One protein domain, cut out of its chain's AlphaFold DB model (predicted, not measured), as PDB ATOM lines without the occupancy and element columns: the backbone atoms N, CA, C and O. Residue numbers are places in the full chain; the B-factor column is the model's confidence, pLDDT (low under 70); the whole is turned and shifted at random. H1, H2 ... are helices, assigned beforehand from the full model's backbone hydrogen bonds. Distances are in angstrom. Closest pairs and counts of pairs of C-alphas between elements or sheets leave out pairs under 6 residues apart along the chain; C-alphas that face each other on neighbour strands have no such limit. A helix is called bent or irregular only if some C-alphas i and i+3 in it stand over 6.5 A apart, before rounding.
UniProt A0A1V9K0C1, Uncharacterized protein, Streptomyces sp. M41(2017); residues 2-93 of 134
ATOM      1  N   ARG A   2     275.878 299.609 150.840       43.41
ATOM      2  CA  ARG A   2     274.607 298.865 150.833       43.41
ATOM      3  C   ARG A   2     274.435 298.251 149.447       43.41
ATOM      4  O   ARG A   2     274.429 298.986 148.461       43.41
ATOM      5  N   GLU A   3     274.357 296.929 149.389       46.00
ATOM      6  CA  GLU A   3     274.033 296.181 148.176       46.00
ATOM      7  C   GLU A   3     272.660 296.629 147.653       46.00
ATOM      8  O   GLU A   3     271.775 296.978 148.434       46.00
ATOM      9  N   ARG A   4     272.505 296.703 146.326       41.53
ATOM     10  CA  ARG A   4     271.257 297.078 145.644       41.53
ATOM     11  C   ARG A   4     270.482 295.798 145.284       41.53
ATOM     12  O   ARG A   4     270.700 295.282 144.190       41.53
ATOM     13  N   PRO A   5     269.567 295.287 146.131       52.09
ATOM     14  CA  PRO A   5     268.789 294.079 145.825       52.09
ATOM     15  C   PRO A   5     267.752 294.274 144.702       52.09
ATOM     16  O   PRO A   5     267.208 293.305 144.188       52.09
ATOM     17  N   PHE A   6     267.496 295.513 144.274       46.50
ATOM     18  CA  PHE A   6     266.352 295.837 143.417       46.50
ATOM     19  C   PHE A   6     266.504 295.427 141.938       46.50
ATOM     20  O   PHE A   6     265.509 295.276 141.237       46.50
ATOM     21  N   ILE A   7     267.728 295.218 141.435       45.81
ATOM     22  CA  ILE A   7     267.938 294.923 140.001       45.81
ATOM     23  C   ILE A   7     267.571 293.466 139.662       45.81
ATOM     24  O   ILE A   7     267.118 293.189 138.554       45.81
ATOM     25  N   ALA A   8     267.690 292.535 140.613       48.16
ATOM     26  CA  ALA A   8     267.389 291.120 140.371       48.16
ATOM     27  C   ALA A   8     265.880 290.810 140.328       48.16
ATOM     28  O   ALA A   8     265.476 289.787 139.776       48.16
ATOM     29  N   GLU A   9     265.043 291.671 140.911       43.62
ATOM     30  CA  GLU A   9     263.617 291.397 141.110       43.62
ATOM     31  C   GLU A   9     262.759 291.809 139.901       43.62
ATOM     32  O   GLU A   9     261.808 291.114 139.550       43.62
ATOM     33  N   ILE A  10     263.166 292.857 139.169       48.59
ATOM     34  CA  ILE A  10     262.477 293.329 137.950       48.59
ATOM     35  C   ILE A  10     262.567 292.302 136.802       48.59
ATOM     36  O   ILE A  10     261.684 292.236 135.949       48.59
ATOM     37  N   ALA A  11     263.584 291.434 136.799       49.69
ATOM     38  CA  ALA A  11     263.781 290.431 135.751       49.69
ATOM     39  C   ALA A  11     262.821 289.220 135.818       49.69
ATOM     40  O   ALA A  11     262.831 288.405 134.899       49.69
ATOM     41  N   ARG A  12     262.001 289.081 136.874       53.47
ATOM     42  CA  ARG A  12     261.144 287.894 137.115       53.47
ATOM     43  C   ARG A  12     259.680 288.055 136.672       53.47
ATOM     44  O   ARG A  12     258.842 287.225 137.001       53.47
ATOM     45  N   GLY A  13     259.340 289.143 135.978       43.88
ATOM     46  CA  GLY A  13     257.942 289.567 135.807       43.88
ATOM     47  C   GLY A  13     257.107 288.847 134.741       43.88
ATOM     48  O   GLY A  13     255.883 288.892 134.827       43.88
ATOM     49  N   ARG A  14     257.705 288.198 133.736       51.47
ATOM     50  CA  ARG A  14     256.985 287.427 132.703       51.47
ATOM     51  C   ARG A  14     257.925 286.374 132.130       51.47
ATOM     52  O   ARG A  14     258.733 286.693 131.261       51.47
ATOM     53  N   ASP A  15     257.826 285.137 132.606       51.34
ATOM     54  CA  ASP A  15     258.561 284.016 132.019       51.34
ATOM     55  C   ASP A  15     257.953 283.697 130.654       51.34
ATOM     56  O   ASP A  15     257.034 282.888 130.509       51.34
ATOM     57  N   ALA A  16     258.433 284.397 129.628       54.81
ATOM     58  CA  ALA A  16     258.225 283.973 128.263       54.81
ATOM     59  C   ALA A  16     258.773 282.542 128.153       54.81
ATOM     60  O   ALA A  16     259.947 282.278 128.412       54.81
ATOM     61  N   ARG A  17     257.898 281.585 127.845       65.19
ATOM     62  CA  ARG A  17     258.311 280.198 127.655       65.19
ATOM     63  C   ARG A  17     259.078 280.133 126.341       65.19
ATOM     64  O   ARG A  17     258.518 280.451 125.292       65.19
ATOM     65  N   PHE A  18     260.347 279.746 126.395       62.22
ATOM     66  CA  PHE A  18     261.122 279.487 125.190       62.22
ATOM     67  C   PHE A  18     260.443 278.372 124.386       62.22
ATOM     68  O   PHE A  18     260.210 277.277 124.895       62.22
ATOM     69  N   VAL A  19     260.079 278.674 123.140       63.78
ATOM     70  CA  VAL A  19     259.614 277.684 122.168       63.78
ATOM     71  C   VAL A  19     260.683 277.629 121.082       63.78
ATOM     72  O   VAL A  19     260.825 278.610 120.344       63.78
ATOM     73  N   PRO A  20     261.470 276.544 120.993       56.44
ATOM     74  CA  PRO A  20     262.419 276.395 119.904       56.44
ATOM     75  C   PRO A  20     261.669 276.313 118.560       56.44
ATOM     76  O   PRO A  20     260.535 275.826 118.512       56.44
ATOM     77  N   PRO A  21     262.272 276.781 117.456       56.56
ATOM     78  CA  PRO A  21     261.713 276.596 116.120       56.56
ATOM     79  C   PRO A  21     261.566 275.099 115.800       56.56
ATOM     80  O   PRO A  21     262.426 274.286 116.128       56.56
ATOM     81  N   VAL A  22     260.453 274.731 115.162       53.78
ATOM     82  CA  VAL A  22     259.985 273.333 115.040       53.78
ATOM     83  C   VAL A  22     260.726 272.543 113.946       53.78
ATOM     84  O   VAL A  22     260.588 271.326 113.866       53.78
ATOM     85  N   LYS A  23     261.503 273.206 113.079       52.84
ATOM     86  CA  LYS A  23     262.158 272.569 111.926       52.84
ATOM     87  C   LYS A  23     263.677 272.714 111.982       52.84
ATOM     88  O   LYS A  23     264.199 273.825 111.977       52.84
ATOM     89  N   GLU A  24     264.380 271.584 111.909       44.62
ATOM     90  CA  GLU A  24     265.850 271.507 111.821       44.62
ATOM     91  C   GLU A  24     266.426 272.230 110.590       44.62
ATOM     92  O   GLU A  24     267.589 272.612 110.582       44.62
ATOM     93  N   THR A  25     265.615 272.463 109.552       45.75
ATOM     94  CA  THR A  25     266.019 273.171 108.328       45.75
ATOM     95  C   THR A  25     266.057 274.696 108.469       45.75
ATOM     96  O   THR A  25     266.519 275.370 107.553       45.75
ATOM     97  N   GLU A  26     265.545 275.258 109.569       52.31
ATOM     98  CA  GLU A  26     265.452 276.714 109.776       52.31
ATOM     99  C   GLU A  26     266.653 277.296 110.545       52.31
ATOM    100  O   GLU A  26     266.820 278.513 110.563       52.31
ATOM    101  N   PHE A  27     267.545 276.457 111.093       47.69
ATOM    102  CA  PHE A  27     268.807 276.886 111.708       47.69
ATOM    103  C   PHE A  27     269.933 275.873 111.478       47.69
ATOM    104  O   PHE A  27     269.713 274.670 111.421       47.69
ATOM    105  N   SER A  28     271.171 276.364 111.402       44.09
ATOM    106  CA  SER A  28     272.377 275.534 111.483       44.09
ATOM    107  C   SER A  28     272.446 274.869 112.864       44.09
ATOM    108  O   SER A  28     272.997 275.429 113.813       44.09
ATOM    109  N   THR A  29     271.886 273.668 112.986       53.94
ATOM    110  CA  THR A  29     271.951 272.826 114.193       53.94
ATOM    111  C   THR A  29     273.385 272.462 114.591       53.94
ATOM    112  O   THR A  29     273.623 272.051 115.718       53.94
ATOM    113  N   TYR A  30     274.369 272.674 113.709       60.66
ATOM    114  CA  TYR A  30     275.778 272.373 113.977       60.66
ATOM    115  C   TYR A  30     276.533 273.458 114.760       60.66
ATOM    116  O   TYR A  30     277.645 273.193 115.212       60.66
ATOM    117  N   ARG A  31     275.992 274.681 114.895       77.25
ATOM    118  CA  ARG A  31     276.718 275.815 115.513       77.25
ATOM    119  C   ARG A  31     276.119 276.364 116.803       77.25
ATOM    120  O   ARG A  31     276.839 277.029 117.540       77.25
ATOM    121  N   ILE A  32     274.833 276.137 117.049       85.75
ATOM    122  CA  ILE A  32     274.112 276.733 118.176       85.75
ATOM    123  C   ILE A  32     273.551 275.602 119.033       85.75
ATOM    124  O   ILE A  32     272.664 274.873 118.589       85.75
ATOM    125  N   ASP A  33     274.041 275.477 120.265       87.19
ATOM    126  CA  ASP A  33     273.419 274.636 121.281       87.19
ATOM    127  C   ASP A  33     272.178 275.351 121.843       87.19
ATOM    128  O   ASP A  33     272.235 276.165 122.770       87.19
ATOM    129  N   TRP A  34     271.017 275.035 121.269       85.12
ATOM    130  CA  TRP A  34     269.736 275.587 121.713       85.12
ATOM    131  C   TRP A  34     269.370 275.198 123.150       85.12
ATOM    132  O   TRP A  34     268.675 275.969 123.811       85.12
ATOM    133  N   TYR A  35     269.875 274.076 123.674       85.88
ATOM    134  CA  TYR A  35     269.683 273.728 125.083       85.88
ATOM    135  C   TYR A  35     270.507 274.638 125.996       85.88
ATOM    136  O   TYR A  35     270.070 274.991 127.094       85.88
ATOM    137  N   ALA A  36     271.703 275.055 125.568       85.50
ATOM    138  CA  ALA A  36     272.468 276.065 126.288       85.50
ATOM    139  C   ALA A  36     271.731 277.413 126.309       85.50
ATOM    140  O   ALA A  36     271.590 277.997 127.386       85.50
ATOM    141  N   VAL A  37     271.186 277.850 125.168       86.62
ATOM    142  CA  VAL A  37     270.358 279.065 125.073       86.62
ATOM    143  C   VAL A  37     269.143 278.977 126.001       86.62
ATOM    144  O   VAL A  37     268.946 279.859 126.834       86.62
ATOM    145  N   GLU A  38     268.368 277.895 125.934       88.69
ATOM    146  CA  GLU A  38     267.185 277.689 126.776       88.69
ATOM    147  C   GLU A  38     267.519 277.725 128.277       88.69
ATOM    148  O   GLU A  38     266.833 278.402 129.049       88.69
ATOM    149  N   ARG A  39     268.601 277.059 128.708       85.44
ATOM    150  CA  ARG A  39     269.044 277.096 130.116       85.44
ATOM    151  C   ARG A  39     269.338 278.516 130.593       85.44
ATOM    152  O   ARG A  39     268.979 278.861 131.718       85.44
ATOM    153  N   VAL A  40     269.961 279.339 129.748       89.25
ATOM    154  CA  VAL A  40     270.252 280.745 130.063       89.25
ATOM    155  C   VAL A  40     268.969 281.574 130.157       89.25
ATOM    156  O   VAL A  40     268.831 282.393 131.071       89.25
ATOM    157  N   LEU A  41     268.004 281.338 129.267       90.00
ATOM    158  CA  LEU A  41     266.709 282.027 129.282       90.00
ATOM    159  C   LEU A  41     265.894 281.700 130.541       90.00
ATOM    160  O   LEU A  41     265.354 282.611 131.168       90.00
ATOM    161  N   ASN A  42     265.900 280.436 130.967       89.69
ATOM    162  CA  ASN A  42     265.195 279.959 132.160       89.69
ATOM    163  C   ASN A  42     265.912 280.294 133.487       89.69
ATOM    164  O   ASN A  42     265.424 279.940 134.556       89.69
ATOM    165  N   GLY A  43     267.067 280.973 133.448       84.06
ATOM    166  CA  GLY A  43     267.810 281.358 134.655       84.06
ATOM    167  C   GLY A  43     268.500 280.193 135.375       84.06
ATOM    168  O   GLY A  43     268.713 280.262 136.584       84.06
ATOM    169  N   GLY A  44     268.848 279.121 134.655       79.56
ATOM    170  CA  GLY A  44     269.610 278.011 135.218       79.56
ATOM    171  C   GLY A  44     271.022 278.445 135.625       79.56
ATOM    172  O   GLY A  44     271.743 279.044 134.829       79.56
ATOM    173  N   HIS A  45     271.432 278.120 136.854       77.50
ATOM    174  CA  HIS A  45     272.795 278.337 137.344       77.50
ATOM    175  C   HIS A  45     273.499 276.995 137.619       77.50
ATOM    176  O   HIS A  45     272.879 276.107 138.207       77.50
ATOM    177  N   PRO A  46     274.786 276.838 137.250       83.19
ATOM    178  CA  PRO A  46     275.633 277.813 136.554       83.19
ATOM    179  C   PRO A  46     275.204 278.030 135.094       83.19
ATOM    180  O   PRO A  46     274.683 277.119 134.452       83.19
ATOM    181  N   LEU A  47     275.432 279.242 134.574       80.75
ATOM    182  CA  LEU A  47     275.166 279.533 133.166       80.75
ATOM    183  C   LEU A  47     276.160 278.729 132.312       80.75
ATOM    184  O   LEU A  47     277.367 278.809 132.574       80.75
ATOM    185  N   PRO A  48     275.699 277.951 131.316       85.75
ATOM    186  CA  PRO A  48     276.609 277.300 130.387       85.75
ATOM    187  C   PRO A  48     277.412 278.364 129.622       85.75
ATOM    188  O   PRO A  48     276.891 279.454 129.361       85.75
ATOM    189  N   PRO A  49     278.673 278.082 129.253       89.44
ATOM    190  CA  PRO A  49     279.409 278.968 128.366       89.44
ATOM    191  C   PRO A  49     278.671 279.035 127.027       89.44
ATOM    192  O   PRO A  49     278.456 278.004 126.396       89.44
ATOM    193  N   LEU A  50     278.283 280.243 126.621       92.19
ATOM    194  CA  LEU A  50     277.662 280.482 125.324       92.19
ATOM    195  C   LEU A  50     278.703 280.985 124.327       92.19
ATOM    196  O   LEU A  50     279.517 281.861 124.636       92.19
ATOM    197  N   ASN A  51     278.650 280.461 123.112       93.81
ATOM    198  CA  ASN A  51     279.409 280.980 121.988       93.81
ATOM    199  C   ASN A  51     278.784 282.296 121.454       93.81
ATOM    200  O   ASN A  51     277.670 282.667 121.836       93.81
ATOM    201  N   PRO A  52     279.478 283.052 120.580       94.06
ATOM    202  CA  PRO A  52     278.966 284.333 120.085       94.06
ATOM    203  C   PRO A  52     277.629 284.258 119.329       94.06
ATOM    204  O   PRO A  52     276.851 285.209 119.407       94.06
ATOM    205  N   ASP A  53     277.368 283.164 118.611       92.69
ATOM    206  CA  ASP A  53     276.124 282.960 117.862       92.69
ATOM    207  C   ASP A  53     274.971 282.610 118.823       92.69
ATOM    208  O   ASP A  53     273.875 283.155 118.707       92.69
ATOM    209  N   GLU A  54     275.234 281.800 119.849       93.94
ATOM    210  CA  GLU A  54     274.283 281.495 120.926       93.94
ATOM    211  C   GLU A  54     273.926 282.740 121.748       93.94
ATOM    212  O   GLU A  54     272.751 282.980 122.031       93.94
ATOM    213  N   LEU A  55     274.913 283.579 122.092       95.50
ATOM    214  CA  LEU A  55     274.677 284.861 122.769       95.50
ATOM    215  C   LEU A  55     273.799 285.791 121.928       95.50
ATOM    216  O   LEU A  55     272.921 286.466 122.471       95.50
ATOM    217  N   ARG A  56     274.034 285.828 120.612       95.62
ATOM    218  CA  ARG A  56     273.220 286.599 119.669       95.62
ATOM    219  C   ARG A  56     271.776 286.111 119.682       95.62
ATOM    220  O   ARG A  56     270.881 286.932 119.868       95.62
ATOM    221  N   GLU A  57     271.540 284.813 119.506       94.50
ATOM    222  CA  GLU A  57     270.177 284.270 119.471       94.50
ATOM    223  C   GLU A  57     269.456 284.431 120.812       94.50
ATOM    224  O   GLU A  57     268.305 284.871 120.833       94.50
ATOM    225  N   ALA A  58     270.139 284.195 121.938       94.75
ATOM    226  CA  ALA A  58     269.589 284.443 123.270       94.75
ATOM    227  C   ALA A  58     269.178 285.915 123.451       94.75
ATOM    228  O   ALA A  58     268.082 286.211 123.935       94.75
ATOM    229  N   ALA A  59     270.030 286.854 123.024       96.25
ATOM    230  CA  ALA A  59     269.746 288.282 123.111       96.25
ATOM    231  C   ALA A  59     268.553 288.682 122.235       96.25
ATOM    232  O   ALA A  59     267.648 289.369 122.710       96.25
ATOM    233  N   LEU A  60     268.525 288.242 120.971       95.75
ATOM    234  CA  LEU A  60     267.429 288.530 120.045       95.75
ATOM    235  C   LEU A  60     266.108 287.943 120.543       95.75
ATOM    236  O   LEU A  60     265.078 288.612 120.472       95.75
ATOM    237  N   TRP A  61     266.133 286.728 121.091       95.06
ATOM    238  CA  TRP A  61     264.950 286.100 121.662       95.06
ATOM    239  C   TRP A  61     264.386 286.922 122.828       95.06
ATOM    240  O   TRP A  61     263.198 287.244 122.818       95.06
ATOM    241  N   LEU A  62     265.229 287.347 123.778       95.12
ATOM    242  CA  LEU A  62     264.800 288.189 124.903       95.12
ATOM    243  C   LEU A  62     264.218 289.523 124.418       95.12
ATOM    244  O   LEU A  62     263.188 289.977 124.912       95.12
ATOM    245  N   ARG A  63     264.841 290.136 123.407       96.50
ATOM    246  CA  ARG A  63     264.378 291.405 122.831       96.50
ATOM    247  C   ARG A  63     263.045 291.285 122.096       96.50
ATOM    248  O   ARG A  63     262.264 292.226 122.156       96.50
ATOM    249  N   ARG A  64     262.760 290.146 121.452       94.44
ATOM    250  CA  ARG A  64     261.446 289.847 120.845       94.44
ATOM    251  C   ARG A  64     260.333 289.671 121.885       94.44
ATOM    252  O   ARG A  64     259.171 289.809 121.532       94.44
ATOM    253  N   HIS A  65     260.689 289.387 123.136       94.38
ATOM    254  CA  HIS A  65     259.764 289.243 124.265       94.38
ATOM    255  C   HIS A  65     259.795 290.467 125.191       94.38
ATOM    256  O   HIS A  65     259.619 290.346 126.401       94.38
ATOM    257  N   ASP A  66     260.062 291.644 124.618       95.12
ATOM    258  CA  ASP A  66     260.017 292.947 125.290       95.12
ATOM    259  C   ASP A  66     260.948 293.108 126.505       95.12
ATOM    260  O   ASP A  66     260.812 294.057 127.280       95.12
ATOM    261  N   VAL A  67     261.953 292.243 126.671       95.38
ATOM    262  CA  VAL A  67     262.953 292.401 127.737       95.38
ATOM    263  C   VAL A  67     263.849 293.590 127.407       95.38
ATOM    264  O   VAL A  67     264.408 293.665 126.312       95.38
ATOM    265  N   GLU A  68     264.017 294.530 128.336       97.00
ATOM    266  CA  GLU A  68     264.836 295.725 128.112       97.00
ATOM    267  C   GLU A  68     266.294 295.366 127.780       97.00
ATOM    268  O   GLU A  68     266.886 294.464 128.371       97.00
ATOM    269  N   ARG A  69     266.911 296.111 126.854       97.00
ATOM    270  CA  ARG A  69     268.300 295.899 126.422       97.00
ATOM    271  C   ARG A  69     269.298 295.897 127.591       97.00
ATOM    272  O   ARG A  69     270.225 295.091 127.573       97.00
ATOM    273  N   HIS A  70     269.075 296.728 128.610       96.75
ATOM    274  CA  HIS A  70     269.872 296.727 129.836       96.75
ATOM    275  C   HIS A  70     269.771 295.394 130.595       96.75
ATOM    276  O   HIS A  70     270.785 294.786 130.935       96.75
ATOM    277  N   ALA A  71     268.553 294.877 130.786       94.88
ATOM    278  CA  ALA A  71     268.329 293.587 131.435       94.88
ATOM    279  C   ALA A  71     268.956 292.428 130.640       94.88
ATOM    280  O   ALA A  71     269.573 291.541 131.228       94.88
ATOM    281  N   VAL A  72     268.873 292.465 129.305       95.62
ATOM    282  CA  VAL A  72     269.564 291.498 128.433       95.62
ATOM    283  C   VAL A  72     271.084 291.591 128.594       95.62
ATOM    284  O   VAL A  72     271.749 290.562 128.690       95.62
ATOM    285  N   SER A  73     271.633 292.808 128.665       95.81
ATOM    286  CA  SER A  73     273.068 293.042 128.857       95.81
ATOM    287  C   SER A  73     273.573 292.431 130.158       95.81
ATOM    288  O   SER A  73     274.553 291.689 130.134       95.81
ATOM    289  N   VAL A  74     272.867 292.669 131.268       93.44
ATOM    290  CA  VAL A  74     273.211 292.102 132.579       93.44
ATOM    291  C   VAL A  74     273.094 290.578 132.564       93.44
ATOM    292  O   VAL A  74     273.998 289.893 133.033       93.44
ATOM    293  N   ARG A  75     272.012 290.038 131.989       92.06
ATOM    294  CA  ARG A  75     271.745 288.592 131.966       92.06
ATOM    295  C   ARG A  75     272.771 287.805 131.153       92.06
ATOM    296  O   ARG A  75     273.176 286.729 131.575       92.06
ATOM    297  N   LEU A  76     273.167 288.326 129.993       93.50
ATOM    298  CA  LEU A  76     274.073 287.644 129.064       93.50
ATOM    299  C   LEU A  76     275.533 288.097 129.194       93.50
ATOM    300  O   LEU A  76     276.396 287.554 128.511       93.50
ATOM    301  N   ASN A  77     275.811 289.094 130.040       94.00
ATOM    302  CA  ASN A  77     277.113 289.752 130.149       94.00
ATOM    303  C   ASN A  77     277.640 290.258 128.786       94.00
ATOM    304  O   ASN A  77     278.802 290.066 128.424       94.00
ATOM    305  N   VAL A  78     276.763 290.898 128.003       96.06
ATOM    306  CA  VAL A  78     277.080 291.464 126.679       96.06
ATOM    307  C   VAL A  78     276.803 292.961 126.678       96.06
ATOM    308  O   VAL A  78     275.777 293.398 127.185       96.06
ATOM    309  N   TYR A  79     277.668 293.774 126.070       96.81
ATOM    310  CA  TYR A  79     277.441 295.219 125.961       96.81
ATOM    311  C   TYR A  79     276.143 295.558 125.209       96.81
ATOM    312  O   TYR A  79     275.904 295.055 124.112       96.81
ATOM    313  N   GLU A  80     275.362 296.515 125.721       96.88
ATOM    314  CA  GLU A  80     274.113 296.978 125.089       96.88
ATOM    315  C   GLU A  80     274.287 297.394 123.624       96.88
ATOM    316  O   GLU A  80     273.448 297.093 122.773       96.88
ATOM    317  N   ARG A  81     275.415 298.036 123.299       94.88
ATOM    318  CA  ARG A  81     275.748 298.403 121.919       94.88
ATOM    319  C   ARG A  81     275.777 297.184 120.995       94.88
ATOM    320  O   ARG A  81     275.260 297.262 119.888       94.88
ATOM    321  N   ARG A  82     276.342 296.065 121.453       96.38
ATOM    322  CA  ARG A  82     276.423 294.830 120.665       96.38
ATOM    323  C   ARG A  82     275.039 294.223 120.440       96.38
ATOM    324  O   ARG A  82     274.744 293.808 119.328       96.38
ATOM    325  N   ILE A  83     274.174 294.264 121.454       97.62
ATOM    326  CA  ILE A  83     272.767 293.853 121.332       97.62
ATOM    327  C   ILE A  83     272.037 294.739 120.313       97.62
ATOM    328  O   ILE A  83     271.260 294.251 119.498       97.62
ATOM    329  N   LYS A  84     272.309 296.052 120.315       96.56
ATOM    330  CA  LYS A  84     271.767 296.985 119.317       96.56
ATOM    331  C   LYS A  84     272.215 296.665 117.896       96.56
ATOM    332  O   LYS A  84     271.388 296.694 116.991       96.56
ATOM    333  N   ASP A  85     273.482 296.319 117.710       95.12
ATOM    334  CA  ASP A  85     273.990 295.894 116.406       95.12
ATOM    335  C   ASP A  85     273.304 294.598 115.935       95.12
ATOM    336  O   ASP A  85     272.864 294.530 114.790       95.12
ATOM    337  N   TRP A  86     273.108 293.614 116.821       97.06
ATOM    338  CA  TRP A  86     272.367 292.391 116.488       97.06
ATOM    339  C   TRP A  86     270.907 292.656 116.114       97.06
ATOM    340  O   TRP A  86     270.421 292.080 115.145       97.06
ATOM    341  N   GLU A  87     270.211 293.546 116.826       97.12
ATOM    342  CA  GLU A  87     268.849 293.960 116.458       97.12
ATOM    343  C   GLU A  87     268.804 294.639 115.084       97.12
ATOM    344  O   GLU A  87     267.873 294.402 114.316       97.12
ATOM    345  N   ALA A  88     269.811 295.449 114.748       95.25
ATOM    346  CA  ALA A  88     269.919 296.074 113.432       95.25
ATOM    347  C   ALA A  88     270.100 295.022 112.325       95.25
ATOM    348  O   ALA A  88     269.392 295.042 111.320       95.25
ATOM    349  N   GLU A  89     271.001 294.059 112.539       93.88
ATOM    350  CA  GLU A  89     271.239 292.941 111.619       93.88
ATOM    351  C   GLU A  89     270.003 292.046 111.449       93.88
ATOM    352  O   GLU A  89     269.757 291.544 110.355       93.88
ATOM    353  N   ALA A  90     269.218 291.867 112.515       95.00
ATOM    354  CA  ALA A  90     267.974 291.102 112.512       95.00
ATOM    355  C   ALA A  90     266.764 291.879 111.957       95.00
ATOM    356  O   ALA A  90     265.667 291.328 111.915       95.00
ATOM    357  N   GLY A  91     266.928 293.149 111.561       95.50
ATOM    358  CA  GLY A  91     265.830 293.984 111.063       95.50
ATOM    359  C   GLY A  91     264.802 294.375 112.133       95.50
ATOM    360  O   GLY A  91     263.672 294.708 111.798       95.50
ATOM    361  N   MET A  92     265.180 294.322 113.414       96.19
ATOM    362  CA  MET A  92     264.312 294.676 114.545       96.19
ATOM    363  C   MET A  92     264.323 296.175 114.864       96.19
ATOM    364  O   MET A  92     263.454 296.653 115.590       96.19
ATOM    365  N   LEU A  93     265.314 296.920 114.363       95.38
ATOM    366  CA  LEU A  93     265.373 298.364 114.564       95.38
ATOM    367  C   LEU A  93     264.570 299.110 113.491       95.38
ATOM    368  O   LEU A  93     264.658 298.762 112.311       95.38
TER     369      LEU A  93
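AT A GLANCE: This is residues 2 to 93 of the 134 residues of an uncharacterized protein of Streptomyces sp. M41(2017) (UniProt A0A1V9K0C1). A small cluster of crossed helices has H3 as its core, with H2 and H5 packed on opposite sides of it and H4 folded back beside it in a hairpin, and a long, mostly unwound first stretch, residues 2 to 33 with the short H1 in it, runs along the longest axis. Residues 22 to 30 of that stretch stick out as a free loop at one end, while Arg 2 lies at the other. The printed part has 92 residues with five named helices, in the order H1, H2, H3, H4, H5, and no named strand. The class is all helix, although under half of the residues, 43 of 92, are in named elements. The whole is compact by its radius of gyration of the C-alphas, 13.5 A, yet elongated in outline, spanning 50 by 28 by 23 A.

IN THESE COORDINATES: The longest helix, H3, holds residues 52 to 64 and measures 18.4 A, from C-alpha 52 at (278.966, 284.333, 120.085) to C-alpha 64 at (261.446, 289.847, 120.845). H2 is residues 34 to 41, 10.4 A, and H4 is residues 69 to 76, 10.4 A. H5 is residues 80 to 89, 14.4 A, and ends with C-alpha 89 at (271.239, 292.941, 111.619). H1 is residues 7 to 10 and begins with C-alpha 7 at (267.938, 294.923, 140.001); it is neither bent nor irregular, but only just: C-alphas 7 and 10 are 6.0 A apart.

HOW THE PARTS SIT: H3 is the hub, touching three helices, and the helix packing is mostly crossed, with 0 of 4 touching pairs at a shallow tilt. H3 touches H2 at a steep tilt of 53 degrees, the same way; the closest C-alphas, of Val 37 and Ala 58, are 5.7 A apart. H3 and H4 form a helical hairpin and touch at a steep tilt of 41 degrees, opposite ways, with the C-alphas of Ala 59 and Val 72 closest at 6.2 A. With residues 56 to 60 alone H3 touches H5, about perpendicular at 84 degrees; the closest C-alphas are those of Ala 59 and Ile 83, 6.6 A. H4 and H5 touch, about perpendicular at 77 degrees, with the C-alphas of Ser 73 and Glu 80 closest at 5.5 A. H2 and H4 are close but not clearly touching: their closest C-alphas, of Val 40 and Leu 76, are 7.9 A apart. H2 and H5 are apart. H1 touches no helix but is near H4, with 6 pairs of C-alphas within 10 A. Every O i to N i+4 pair is within hydrogen-bond range in H2, H3, H4 and H5; H1 is too short for such a pair, and its 1 pair of O i and N i+3 is not within range.

THE WHOLE: The two C-alphas farthest apart, of Arg 2 and Thr 25, are 50.4 A apart. Without residues 22 to 30, which stand free, the body of 83 residues spans 40 by 27 by 22 A. The printed part has no cut. The link from H1 to H2 is long, 23 residues; that from H2 to H3 is short, and those from H3 to H4 and H4 to H5 are tight. The mean pLDDT of the printed part is 79.2, and residues 2 to 30 are under 70.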